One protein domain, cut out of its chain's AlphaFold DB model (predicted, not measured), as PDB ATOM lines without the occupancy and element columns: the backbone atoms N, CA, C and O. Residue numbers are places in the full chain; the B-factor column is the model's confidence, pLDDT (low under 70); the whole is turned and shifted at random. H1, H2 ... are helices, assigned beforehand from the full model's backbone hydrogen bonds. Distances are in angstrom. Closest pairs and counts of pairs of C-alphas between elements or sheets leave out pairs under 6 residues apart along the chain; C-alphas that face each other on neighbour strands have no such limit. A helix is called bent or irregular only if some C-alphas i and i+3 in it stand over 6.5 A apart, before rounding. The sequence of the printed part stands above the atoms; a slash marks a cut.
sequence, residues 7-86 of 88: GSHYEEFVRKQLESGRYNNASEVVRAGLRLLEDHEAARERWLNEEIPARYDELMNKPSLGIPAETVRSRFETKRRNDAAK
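Overview. This is residues 7 to 86 of the 88 residues of the protein "Antitoxin ParD" of Rhizobium etli bv. phaseoli str. IE4803 (UniProt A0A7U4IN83). The model is an open, angular frame of three helices: a long helix H2 that runs nearly straight, a shorter helix H1 set crosswise against its first end, and a helix H3 that, after a short link from the other end of H2, sticks out alone to one side at a wide angle to H2, the two making a large open L. There is no common core; H1 and the first turn of H2 make the one helix contact, and H3 touches no helix. The printed part has 80 residues with three named helices, in the order H1, H2, H3, and no named strand; the class is all helix. The whole is extended, with a radius of gyration of the C-alphas of 23.2 A, and its outline is flat, spanning 57 by 41 by 21 A.

Along the chain. The printed part begins at Gly 7, and H1 follows as residues 8 to 19, 16.4 A from first to last C-alpha, with C-alpha 8 at (5.116, -42.092, 11.841). H2 holds residues 26 to 61 and by its hydrogen bonds was assigned as one helix, but it is bent: C-alphas 49 and 52 are 6.5 A apart. Its arm H2a, residues 26 to 49, begins with C-alpha 26 at (-8.111, -45.084, 14.324) and is 34.2 A long; its arm H2b, residues 52 to 61, is 14.3 A long. H3 is residues 69 to 86, 26.1 A long, and ends with C-alpha 86 at (16.213, -13.587, 48.102).

Arrangement. H1 touches H2a, with residues 14 to 18 of H1 and residues 26 to 29 of H2a alone; the closest C-alphas, those of Val 14 and Ala 26, are 6.1 A apart. The two run opposite ways at a steep tilt of 69 degrees, only just short of about perpendicular. The arms H2a and H2b stand at a shallow tilt of 14 degrees. H2b is apart from H1 and from H3, and H3 is apart from H1 and from H2a. In H1, H2a, H2b and H3 every O i to N i+4 pair is within hydrogen-bond range.

Size, cuts and confidence. The two C-alphas farthest apart, those of Asn 24 and Glu 70, are 57.8 A apart, and the C-alphas of Gly 7 and Lys 86 are 47.9 A apart. Residues 33 to 54, which belong to H2, stand free, as do residues 59 to 64, of which 59 to 61 belong to H2, and residues 67 to 86, of which 69 to 86 belong to H3. The links from H1 to H2, 6 residues, and from H2 to H3, 7 residues, are short but not tight. The printed part has no cut. Its mean pLDDT is 95.6, and no printed residue is under 70.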
ATOM      1  N   GLY A   7       1.939 -39.072   9.595       93.25
ATOM      2  CA  GLY A   7       3.362 -39.298   9.842       93.25
ATOM      3  C   GLY A   7       3.575 -40.362  10.924       93.25
ATOM      4  O   GLY A   7       2.718 -40.546  11.791       93.25
ATOM      5  N   SER A   8       4.752 -40.992  10.928       94.19
ATOM      6  CA  SER A   8       5.116 -42.092  11.841       94.19
ATOM      7  C   SER A   8       4.846 -41.797  13.323       94.19
ATOM      8  O   SER A   8       4.378 -42.664  14.060       94.19
ATOM      9  N   HIS A   9       5.075 -40.557  13.761       95.75
ATOM     10  CA  HIS A   9       4.765 -40.109  15.121       95.75
ATOM     11  C   HIS A   9       3.280 -40.289  15.483       95.75
ATOM     12  O   HIS A   9       2.947 -40.812  16.548       95.75
ATOM     13  N   TYR A  10       2.379 -39.870  14.591       95.06
ATOM     14  CA  TYR A  10       0.940 -39.931  14.838       95.06
ATOM     15  C   TYR A  10       0.388 -41.345  14.671       95.06
ATOM     16  O   TYR A  10      -0.545 -41.711  15.381       95.06
ATOM     17  N   GLU A  11       0.986 -42.166  13.811       95.00
ATOM     18  CA  GLU A  11       0.658 -43.593  13.733       95.00
ATOM     19  C   GLU A  11       0.966 -44.315  15.051       95.00
ATOM     20  O   GLU A  11       0.130 -45.064  15.559       95.00
ATOM     21  N   GLU A  12       2.133 -44.056  15.655       96.62
ATOM     22  CA  GLU A  12       2.475 -44.605  16.969       96.62
ATOM     23  C   GLU A  12       1.538 -44.091  18.066       96.62
ATOM     24  O   GLU A  12       1.100 -44.867  18.918       96.62
ATOM     25  N   PHE A  13       1.194 -42.802  18.042       96.50
ATOM     26  CA  PHE A  13       0.219 -42.243  18.972       96.50
ATOM     27  C   PHE A  13      -1.141 -42.947  18.858       96.50
ATOM     28  O   PHE A  13      -1.679 -43.395  19.871       96.50
ATOM     29  N   VAL A  14      -1.674 -43.092  17.638       96.12
ATOM     30  CA  VAL A  14      -2.948 -43.783  17.386       96.12
ATOM     31  C   VAL A  14      -2.870 -45.226  17.873       96.12
ATOM     32  O   VAL A  14      -3.767 -45.662  18.590       96.12
ATOM     33  N   ARG A  15      -1.781 -45.945  17.572       96.06
ATOM     34  CA  ARG A  15      -1.571 -47.318  18.052       96.06
ATOM     35  C   ARG A  15      -1.643 -47.406  19.579       96.06
ATOM     36  O   ARG A  15      -2.420 -48.207  20.087       96.06
ATOM     37  N   LYS A  16      -0.938 -46.532  20.308       97.31
ATOM     38  CA  LYS A  16      -0.987 -46.490  21.784       97.31
ATOM     39  C   LYS A  16      -2.398 -46.222  22.317       97.31
ATOM     40  O   LYS A  16      -2.793 -46.789  23.332       97.31
ATOM     41  N   GLN A  17      -3.172 -45.367  21.645       97.56
ATOM     42  CA  GLN A  17      -4.560 -45.102  22.034       97.56
ATOM     43  C   GLN A  17      -5.460 -46.335  21.850       97.56
ATOM     44  O   GLN A  17      -6.309 -46.589  22.705       97.56
ATOM     45  N   LEU A  18      -5.257 -47.121  20.790       97.25
ATOM     46  CA  LEU A  18      -5.989 -48.373  20.562       97.25
ATOM     47  C   LEU A  18      -5.576 -49.466  21.552       97.25
ATOM     48  O   LEU A  18      -6.436 -50.086  22.169       97.25
ATOM     49  N   GLU A  19      -4.273 -49.657  21.769       97.44
ATOM     50  CA  GLU A  19      -3.733 -50.633  22.730       97.44
ATOM     51  C   GLU A  19      -4.198 -50.357  24.167       97.44
ATOM     52  O   GLU A  19      -4.382 -51.284  24.950       97.44
ATOM     53  N   SER A  20      -4.450 -49.088  24.510       97.19
ATOM     54  CA  SER A  20      -5.019 -48.715  25.810       97.19
ATOM     55  C   SER A  20      -6.485 -49.134  26.003       97.19
ATOM     56  O   SER A  20      -7.004 -49.031  27.112       97.19
ATOM     57  N   GLY A  21      -7.178 -49.540  24.934       96.25
ATOM     58  CA  GLY A  21      -8.607 -49.862  24.942       96.25
ATOM     59  C   GLY A  21      -9.538 -48.644  24.997       96.25
ATOM     60  O   GLY A  21     -10.755 -48.809  25.039       96.25
ATOM     61  N   ARG A  22      -9.005 -47.414  24.984       94.50
ATOM     62  CA  ARG A  22      -9.810 -46.180  25.019       94.50
ATOM     63  C   ARG A  22     -10.638 -45.968  23.747       94.50
ATOM     64  O   ARG A  22     -11.694 -45.345  23.813       94.50
ATOM     65  N   TYR A  23     -10.153 -46.448  22.605       97.44
ATOM     66  CA  TYR A  23     -10.808 -46.299  21.307       97.44
ATOM     67  C   TYR A  23     -10.781 -47.619  20.543       97.44
ATOM     68  O   TYR A  23      -9.821 -48.378  20.650       97.44
ATOM     69  N   ASN A  24     -11.809 -47.866  19.730       95.38
ATOM     70  CA  ASN A  24     -11.959 -49.128  19.000       95.38
ATOM     71  C   ASN A  24     -11.282 -49.105  17.625       95.38
ATOM     72  O   ASN A  24     -11.002 -50.152  17.045       95.38
ATOM     73  N   ASN A  25     -11.071 -47.918  17.052       94.81
ATOM     74  CA  ASN A  25     -10.474 -47.753  15.729       94.81
ATOM     75  C   ASN A  25      -9.789 -46.389  15.571       94.81
ATOM     76  O   ASN A  25     -10.092 -45.424  16.275       94.81
ATOM     77  N   ALA A  26      -8.872 -46.302  14.605       92.88
ATOM     78  CA  ALA A  26      -8.111 -45.084  14.324       92.88
ATOM     79  C   ALA A  26      -9.014 -43.883  14.001       92.88
ATOM     80  O   ALA A  26      -8.730 -42.756  14.405       92.88
ATOM     81  N   SER A  27     -10.135 -44.114  13.314       94.19
ATOM     82  CA  SER A  27     -11.059 -43.043  12.951       94.19
ATOM     83  C   SER A  27     -11.725 -42.395  14.170       94.19
ATOM     84  O   SER A  27     -12.042 -41.210  14.116       94.19
ATOM     85  N   GLU A  28     -11.937 -43.126  15.268       95.56
ATOM     86  CA  GLU A  28     -12.415 -42.554  16.534       95.56
ATOM     87  C   GLU A  28     -11.377 -41.641  17.178       95.56
ATOM     88  O   GLU A  28     -11.734 -40.542  17.601       95.56
ATOM     89  N   VAL A  29     -10.105 -42.050  17.180       96.06
ATOM     90  CA  VAL A  29      -8.995 -41.232  17.693       96.06
ATOM     91  C   VAL A  29      -8.903 -39.920  16.915       96.06
ATOM     92  O   VAL A  29      -8.857 -38.846  17.511       96.06
ATOM     93  N   VAL A  30      -8.948 -39.996  15.581       93.94
ATOM     94  CA  VAL A  30      -8.898 -38.813  14.711       93.94
ATOM     95  C   VAL A  30     -10.095 -37.897  14.962       93.94
ATOM     96  O   VAL A  30      -9.912 -36.697  15.135       93.94
ATOM     97  N   ARG A  31     -11.319 -38.438  15.050       95.12
ATOM     98  CA  ARG A  31     -12.511 -37.628  15.357       95.12
ATOM     99  C   ARG A  31     -12.430 -36.972  16.732       95.12
ATOM    100  O   ARG A  31     -12.850 -35.832  16.869       95.12
ATOM    101  N   ALA A  32     -11.916 -37.670  17.743       96.94
ATOM    102  CA  ALA A  32     -11.728 -37.095  19.071       96.94
ATOM    103  C   ALA A  32     -10.720 -35.934  19.042       96.94
ATOM    104  O   ALA A  32     -10.989 -34.886  19.622       96.94
ATOM    105  N   GLY A  33      -9.611 -36.094  18.314       95.88
ATOM    106  CA  GLY A  33      -8.634 -35.025  18.110       95.88
ATOM    107  C   GLY A  33      -9.214 -33.816  17.374       95.88
ATOM    108  O   GLY A  33      -9.003 -32.687  17.803       95.88
ATOM    109  N   LEU A  34      -9.990 -34.043  16.309       96.56
ATOM    110  CA  LEU A  34     -10.632 -32.964  15.552       96.56
ATOM    111  C   LEU A  34     -11.673 -32.209  16.380       96.56
ATOM    112  O   LEU A  34     -11.678 -30.988  16.337       96.56
ATOM    113  N   ARG A  35     -12.489 -32.898  17.189       97.81
ATOM    114  CA  ARG A  35     -13.435 -32.227  18.098       97.81
ATOM    115  C   ARG A  35     -12.723 -31.333  19.105       97.81
ATOM    116  O   ARG A  35     -13.135 -30.203  19.313       97.81
ATOM    117  N   LEU A  36     -11.626 -31.816  19.689       98.12
ATOM    118  CA  LEU A  36     -10.833 -31.002  20.610       98.12
ATOM    119  C   LEU A  36     -10.244 -29.767  19.911       98.12
ATOM    120  O   LEU A  36     -10.191 -28.695  20.508       98.12
ATOM    121  N   LEU A  37      -9.803 -29.915  18.657       98.19
ATOM    122  CA  LEU A  37      -9.318 -28.796  17.853       98.19
ATOM    123  C   LEU A  37     -10.440 -27.794  17.548       98.19
ATOM    124  O   LEU A  37     -10.224 -26.597  17.702       98.19
ATOM    125  N   GLU A  38     -11.625 -28.268  17.163       98.44
ATOM    126  CA  GLU A  38     -12.807 -27.430  16.933       98.44
ATOM    127  C   GLU A  38     -13.190 -26.647  18.196       98.44
ATOM    128  O   GLU A  38     -13.349 -25.431  18.128       98.44
ATOM    129  N   ASP A  39     -13.257 -27.309  19.354       98.44
ATOM    130  CA  ASP A  39     -13.562 -26.665  20.637       98.44
ATOM    131  C   ASP A  39     -12.514 -25.598  20.995       98.44
ATOM    132  O   ASP A  39     -12.852 -24.504  21.456       98.44
ATOM    133  N   HIS A  40     -11.233 -25.901  20.764       98.50
ATOM    134  CA  HIS A  40     -10.135 -24.974  21.018       98.50
ATOM    135  C   HIS A  40     -10.184 -23.748  20.097       98.50
ATOM    136  O   HIS A  40     -10.065 -22.621  20.581       98.50
ATOM    137  N   GLU A  41     -10.379 -23.939  18.788       98.50
ATOM    138  CA  GLU A  41     -10.496 -22.818  17.849       98.50
ATOM    139  C   GLU A  41     -11.756 -21.992  18.125       98.50
ATOM    140  O   GLU A  41     -11.666 -20.769  18.164       98.50
ATOM    141  N   ALA A  42     -12.894 -22.614  18.443       98.25
ATOM    142  CA  ALA A  42     -14.114 -21.888  18.798       98.25
ATOM    143  C   ALA A  42     -13.934 -21.028  20.063       98.25
ATOM    144  O   ALA A  42     -14.390 -19.883  20.120       98.25
ATOM    145  N   ALA A  43     -13.250 -21.550  21.086       98.31
ATOM    146  CA  ALA A  43     -12.924 -20.780  22.285       98.31
ATOM    147  C   ALA A  43     -11.967 -19.619  21.973       98.31
ATOM    148  O   ALA A  43     -12.159 -18.503  22.460       98.31
ATOM    149  N   ARG A  44     -10.958 -19.865  21.132       98.19
ATOM    150  CA  ARG A  44      -9.999 -18.848  20.698       98.19
ATOM    151  C   ARG A  44     -10.671 -17.742  19.887       98.19
ATOM    152  O   ARG A  44     -10.401 -16.571  20.140       98.19
ATOM    153  N   GLU A  45     -11.534 -18.093  18.942       98.44
ATOM    154  CA  GLU A  45     -12.283 -17.136  18.128       98.44
ATOM    155  C   GLU A  45     -13.207 -16.278  18.988       98.44
ATOM    156  O   GLU A  45     -13.189 -15.057  18.850       98.44
ATOM    157  N   ARG A  46     -13.945 -16.883  19.927       98.38
ATOM    158  CA  ARG A  46     -14.773 -16.146  20.891       98.38
ATOM    159  C   ARG A  46     -13.940 -15.155  21.698       98.38
ATOM    160  O   ARG A  46     -14.287 -13.982  21.800       98.38
ATOM    161  N   TRP A  47     -12.811 -15.604  22.242       98.19
ATOM    162  CA  TRP A  47     -11.939 -14.737  23.026       98.19
ATOM    163  C   TRP A  47     -11.405 -13.557  22.197       98.19
ATOM    164  O   TRP A  47     -11.456 -12.412  22.646       98.19
ATOM    165  N   LEU A  48     -10.942 -13.815  20.969       98.31
ATOM    166  CA  LEU A  48     -10.375 -12.793  20.085       98.31
ATOM    167  C   LEU A  48     -11.414 -11.808  19.545       98.31
ATOM    168  O   LEU A  48     -11.127 -10.617  19.465       98.31
ATOM    169  N   ASN A  49     -12.585 -12.301  19.150       98.12
ATOM    170  CA  ASN A  49     -13.565 -11.519  18.397       98.12
ATOM    171  C   ASN A  49     -14.679 -10.944  19.276       98.12
ATOM    172  O   ASN A  49     -15.302  -9.961  18.886       98.12
ATOM    173  N   GLU A  50     -14.933 -11.528  20.449       97.81
ATOM    174  CA  GLU A  50     -15.973 -11.062  21.371       97.81
ATOM    175  C   GLU A  50     -15.349 -10.472  22.640       97.81
ATOM    176  O   GLU A  50     -15.564  -9.300  22.953       97.81
ATOM    177  N   GLU A  51     -14.539 -11.249  23.366       98.12
ATOM    178  CA  GLU A  51     -14.089 -10.844  24.705       98.12
ATOM    179  C   GLU A  51     -13.066  -9.703  24.685       98.12
ATOM    180  O   GLU A  51     -13.181  -8.767  25.481       98.12
ATOM    181  N   ILE A  52     -12.065  -9.761  23.800       97.94
ATOM    182  CA  ILE A  52     -11.038  -8.712  23.701       97.94
ATOM    183  C   ILE A  52     -11.649  -7.364  23.285       97.94
ATOM    184  O   ILE A  52     -11.401  -6.383  23.996       97.94
ATOM    185  N   PRO A  53     -12.451  -7.265  22.204       98.12
ATOM    186  CA  PRO A  53     -13.079  -6.002  21.829       98.12
ATOM    187  C   PRO A  53     -13.996  -5.471  22.931       98.12
ATOM    188  O   PRO A  53     -13.882  -4.304  23.293       98.12
ATOM    189  N   ALA A  54     -14.804  -6.330  23.561       97.56
ATOM    190  CA  ALA A  54     -15.686  -5.912  24.652       97.56
ATOM    191  C   ALA A  54     -14.911  -5.342  25.854       97.56
ATOM    192  O   ALA A  54     -15.300  -4.324  26.426       97.56
ATOM    193  N   ARG A  55     -13.787  -5.967  26.230       96.19
ATOM    194  CA  ARG A  55     -12.884  -5.467  27.284       96.19
ATOM    195  C   ARG A  55     -12.272  -4.118  26.924       96.19
ATOM    196  O   ARG A  55     -12.141  -3.255  27.791       96.19
ATOM    197  N   TYR A  56     -11.875  -3.950  25.666       95.88
ATOM    198  CA  TYR A  56     -11.338  -2.688  25.173       95.88
ATOM    199  C   TYR A  56     -12.399  -1.584  25.215       95.88
ATOM    200  O   TYR A  56     -12.144  -0.518  25.771       95.88
ATOM    201  N   ASP A  57     -13.605  -1.858  24.721       97.19
ATOM    202  CA  ASP A  57     -14.723  -0.916  24.753       97.19
ATOM    203  C   ASP A  57     -15.087  -0.529  26.191       97.19
ATOM    204  O   ASP A  57     -15.332   0.643  26.488       97.19
ATOM    205  N   GLU A  58     -15.074  -1.488  27.120       96.94
ATOM    206  CA  GLU A  58     -15.303  -1.217  28.539       96.94
ATOM    207  C   GLU A  58     -14.247  -0.258  29.108       96.94
ATOM    208  O   GLU A  58     -14.601   0.703  29.794       96.94
ATOM    209  N   LEU A  59     -12.968  -0.470  28.785       96.06
ATOM    210  CA  LEU A  59     -11.877   0.413  29.200       96.06
ATOM    211  C   LEU A  59     -12.013   1.816  28.596       96.06
ATOM    212  O   LEU A  59     -11.820   2.802  29.304       96.06
ATOM    213  N   MET A  60     -12.366   1.920  27.315       95.75
ATOM    214  CA  MET A  60     -12.560   3.212  26.649       95.75
ATOM    215  C   MET A  60     -13.726   3.996  27.261       95.75
ATOM    216  O   MET A  60     -13.635   5.213  27.418       95.75
ATOM    217  N   ASN A  61     -14.792   3.301  27.667       97.19
ATOM    218  CA  ASN A  61     -15.949   3.905  28.326       97.19
ATOM    219  C   ASN A  61     -15.714   4.188  29.820       97.19
ATOM    220  O   ASN A  61     -16.330   5.092  30.385       97.19
ATOM    221  N   LYS A  62     -14.836   3.423  30.479       96.81
ATOM    222  CA  LYS A  62     -14.468   3.583  31.894       96.81
ATOM    223  C   LYS A  62     -12.943   3.557  32.058       96.81
ATOM    224  O   LYS A  62     -12.395   2.562  32.540       96.81
ATOM    225  N   PRO A  63     -12.246   4.673  31.760       93.00
ATOM    226  CA  PRO A  63     -10.782   4.723  31.821       93.00
ATOM    227  C   PRO A  63     -10.187   4.406  33.202       93.00
ATOM    228  O   PRO A  63      -9.030   4.005  33.299       93.00
ATOM    229  N   SER A  64     -10.977   4.533  34.275       94.25
ATOM    230  CA  SER A  64     -10.586   4.161  35.642       94.25
ATOM    231  C   SER A  64     -10.336   2.662  35.845       94.25
ATOM    232  O   SER A  64      -9.740   2.289  36.852       94.25
ATOM    233  N   LEU A  65     -10.761   1.801  34.911       92.56
ATOM    234  CA  LEU A  65     -10.411   0.375  34.903       92.56
ATOM    235  C   LEU A  65      -8.943   0.136  34.519       92.56
ATOM    236  O   LEU A  65      -8.384  -0.920  34.820       92.56
ATOM    237  N   GLY A  66      -8.314   1.106  33.852       92.81
ATOM    238  CA  GLY A  66      -6.916   1.037  33.462       92.81
ATOM    239  C   GLY A  66      -5.975   1.200  34.654       92.81
ATOM    240  O   GLY A  66      -6.230   1.960  35.586       92.81
ATOM    241  N   ILE A  67      -4.834   0.515  34.601       94.12
ATOM    242  CA  ILE A  67      -3.724   0.748  35.527       94.12
ATOM    243  C   ILE A  67      -2.674   1.590  34.790       94.12
ATOM    244  O   ILE A  67      -2.221   1.163  33.725       94.12
ATOM    245  N   PRO A  68      -2.238   2.741  35.339       94.75
ATOM    246  CA  PRO A  68      -1.184   3.545  34.728       94.75
ATOM    247  C   PRO A  68       0.114   2.753  34.537       94.75
ATOM    248  O   PRO A  68       0.515   1.969  35.408       94.75
ATOM    249  N   ALA A  69       0.803   2.987  33.420       94.25
ATOM    250  CA  ALA A  69       2.008   2.248  33.046       94.25
ATOM    251  C   ALA A  69       3.118   2.359  34.106       94.25
ATOM    252  O   ALA A  69       3.816   1.387  34.394       94.25
ATOM    253  N   GLU A  70       3.246   3.516  34.748       95.62
ATOM    254  CA  GLU A  70       4.208   3.806  35.812       95.62
ATOM    255  C   GLU A  70       3.970   2.906  37.028       95.62
ATOM    256  O   GLU A  70       4.913   2.359  37.604       95.62
ATOM    257  N   THR A  71       2.700   2.679  37.375       96.44
ATOM    258  CA  THR A  71       2.319   1.780  38.473       96.44
ATOM    259  C   THR A  71       2.702   0.339  38.143       96.44
ATOM    260  O   THR A  71       3.247  -0.372  38.988       96.44
ATOM    261  N   VAL A  72       2.461  -0.094  36.902       95.69
ATOM    262  CA  VAL A  72       2.836  -1.435  36.431       95.69
ATOM    263  C   VAL A  72       4.358  -1.622  36.469       95.69
ATOM    264  O   VAL A  72       4.841  -2.597  37.051       95.69
ATOM    265  N   ARG A  73       5.128  -0.670  35.924       96.56
ATOM    266  CA  ARG A  73       6.603  -0.708  35.909       96.56
ATOM    267  C   ARG A  73       7.187  -0.757  37.319       96.56
ATOM    268  O   ARG A  73       8.003  -1.632  37.606       96.56
ATOM    269  N   SER A  74       6.705   0.099  38.219       96.88
ATOM    270  CA  SER A  74       7.155   0.135  39.616       96.88
ATOM    271  C   SER A  74       6.935  -1.203  40.340       96.88
ATOM    272  O   SER A  74       7.822  -1.694  41.050       96.88
ATOM    273  N   ARG A  75       5.783  -1.856  40.110       95.50
ATOM    274  CA  ARG A  75       5.492  -3.195  40.655       95.50
ATOM    275  C   ARG A  75       6.489  -4.241  40.150       95.50
ATOM    276  O   ARG A  75       7.013  -5.010  40.958       95.50
ATOM    277  N   PHE A  76       6.794  -4.255  38.851       96.12
ATOM    278  CA  PHE A  76       7.766  -5.191  38.275       96.12
ATOM    279  C   PHE A  76       9.191  -4.969  38.795       96.12
ATOM    280  O   PHE A  76       9.870  -5.930  39.160       96.12
ATOM    281  N   GLU A  77       9.643  -3.718  38.892       95.38
ATOM    282  CA  GLU A  77      10.965  -3.385  39.440       95.38
ATOM    283  C   GLU A  77      11.108  -3.792  40.906       95.38
ATOM    284  O   GLU A  77      12.168  -4.253  41.335       95.38
ATOM    285  N   THR A  78      10.042  -3.617  41.686       95.06
ATOM    286  CA  THR A  78      10.004  -4.031  43.091       95.06
ATOM    287  C   THR A  78      10.079  -5.549  43.209       95.06
ATOM    288  O   THR A  78      10.897  -6.059  43.973       95.06
ATOM    289  N   LYS A  79       9.306  -6.284  42.398       94.12
ATOM    290  CA  LYS A  79       9.372  -7.750  42.358       94.12
ATOM    291  C   LYS A  79      10.785  -8.239  42.029       94.12
ATOM    292  O   LYS A  79      11.339  -9.029  42.783       94.12
ATOM    293  N   ARG A  80      11.409  -7.692  40.980       92.00
ATOM    294  CA  ARG A  80      12.771  -8.072  40.576       92.00
ATOM    295  C   ARG A  80      13.808  -7.807  41.671       92.00
ATOM    296  O   ARG A  80      14.699  -8.624  41.872       92.00
ATOM    297  N   ARG A  81      13.706  -6.675  42.381       92.06
ATOM    298  CA  ARG A  81      14.589  -6.359  43.519       92.06
ATOM    299  C   ARG A  81      14.437  -7.368  44.652       92.06
ATOM    300  O   ARG A  81      15.442  -7.823  45.185       92.06
ATOM    301  N   ASN A  82      13.204  -7.745  44.978       92.75
ATOM    302  CA  ASN A  82      12.930  -8.729  46.022       92.75
ATOM    303  C   ASN A  82      13.443 -10.122  45.640       92.75
ATOM    304  O   ASN A  82      14.026 -10.803  46.478       92.75
ATOM    305  N   ASP A  83      13.268 -10.528  44.383       92.81
ATOM    306  CA  ASP A  83      13.758 -11.817  43.890       92.81
ATOM    307  C   ASP A  83      15.298 -11.860  43.903       92.81
ATOM    308  O   ASP A  83      15.883 -12.839  44.360       92.81
ATOM    309  N   ALA A  84      15.965 -10.767  43.510       87.88
ATOM    310  CA  ALA A  84      17.422 -10.642  43.594       87.88
ATOM    311  C   ALA A  84      17.943 -10.631  45.044       87.88
ATOM    312  O   ALA A  84      19.004 -11.183  45.317       87.88
ATOM    313  N   ALA A  85      17.199 -10.027  45.976       83.50
ATOM    314  CA  ALA A  85      17.548 -10.012  47.395       83.50
ATOM    315  C   ALA A  85      17.367 -11.380  48.074       83.50
ATOM    316  O   ALA A  85      18.094 -11.678  49.010       83.50
ATOM    317  N   LYS A  86      16.423 -12.213  47.607       78.62
ATOM    318  CA  LYS A  86      16.213 -13.587  48.102       78.62
ATOM    319  C   LYS A  86      17.223 -14.601  47.562       78.62
ATOM    320  O   LYS A  86      17.357 -15.674  48.136       78.62
TER     321      LYS A  86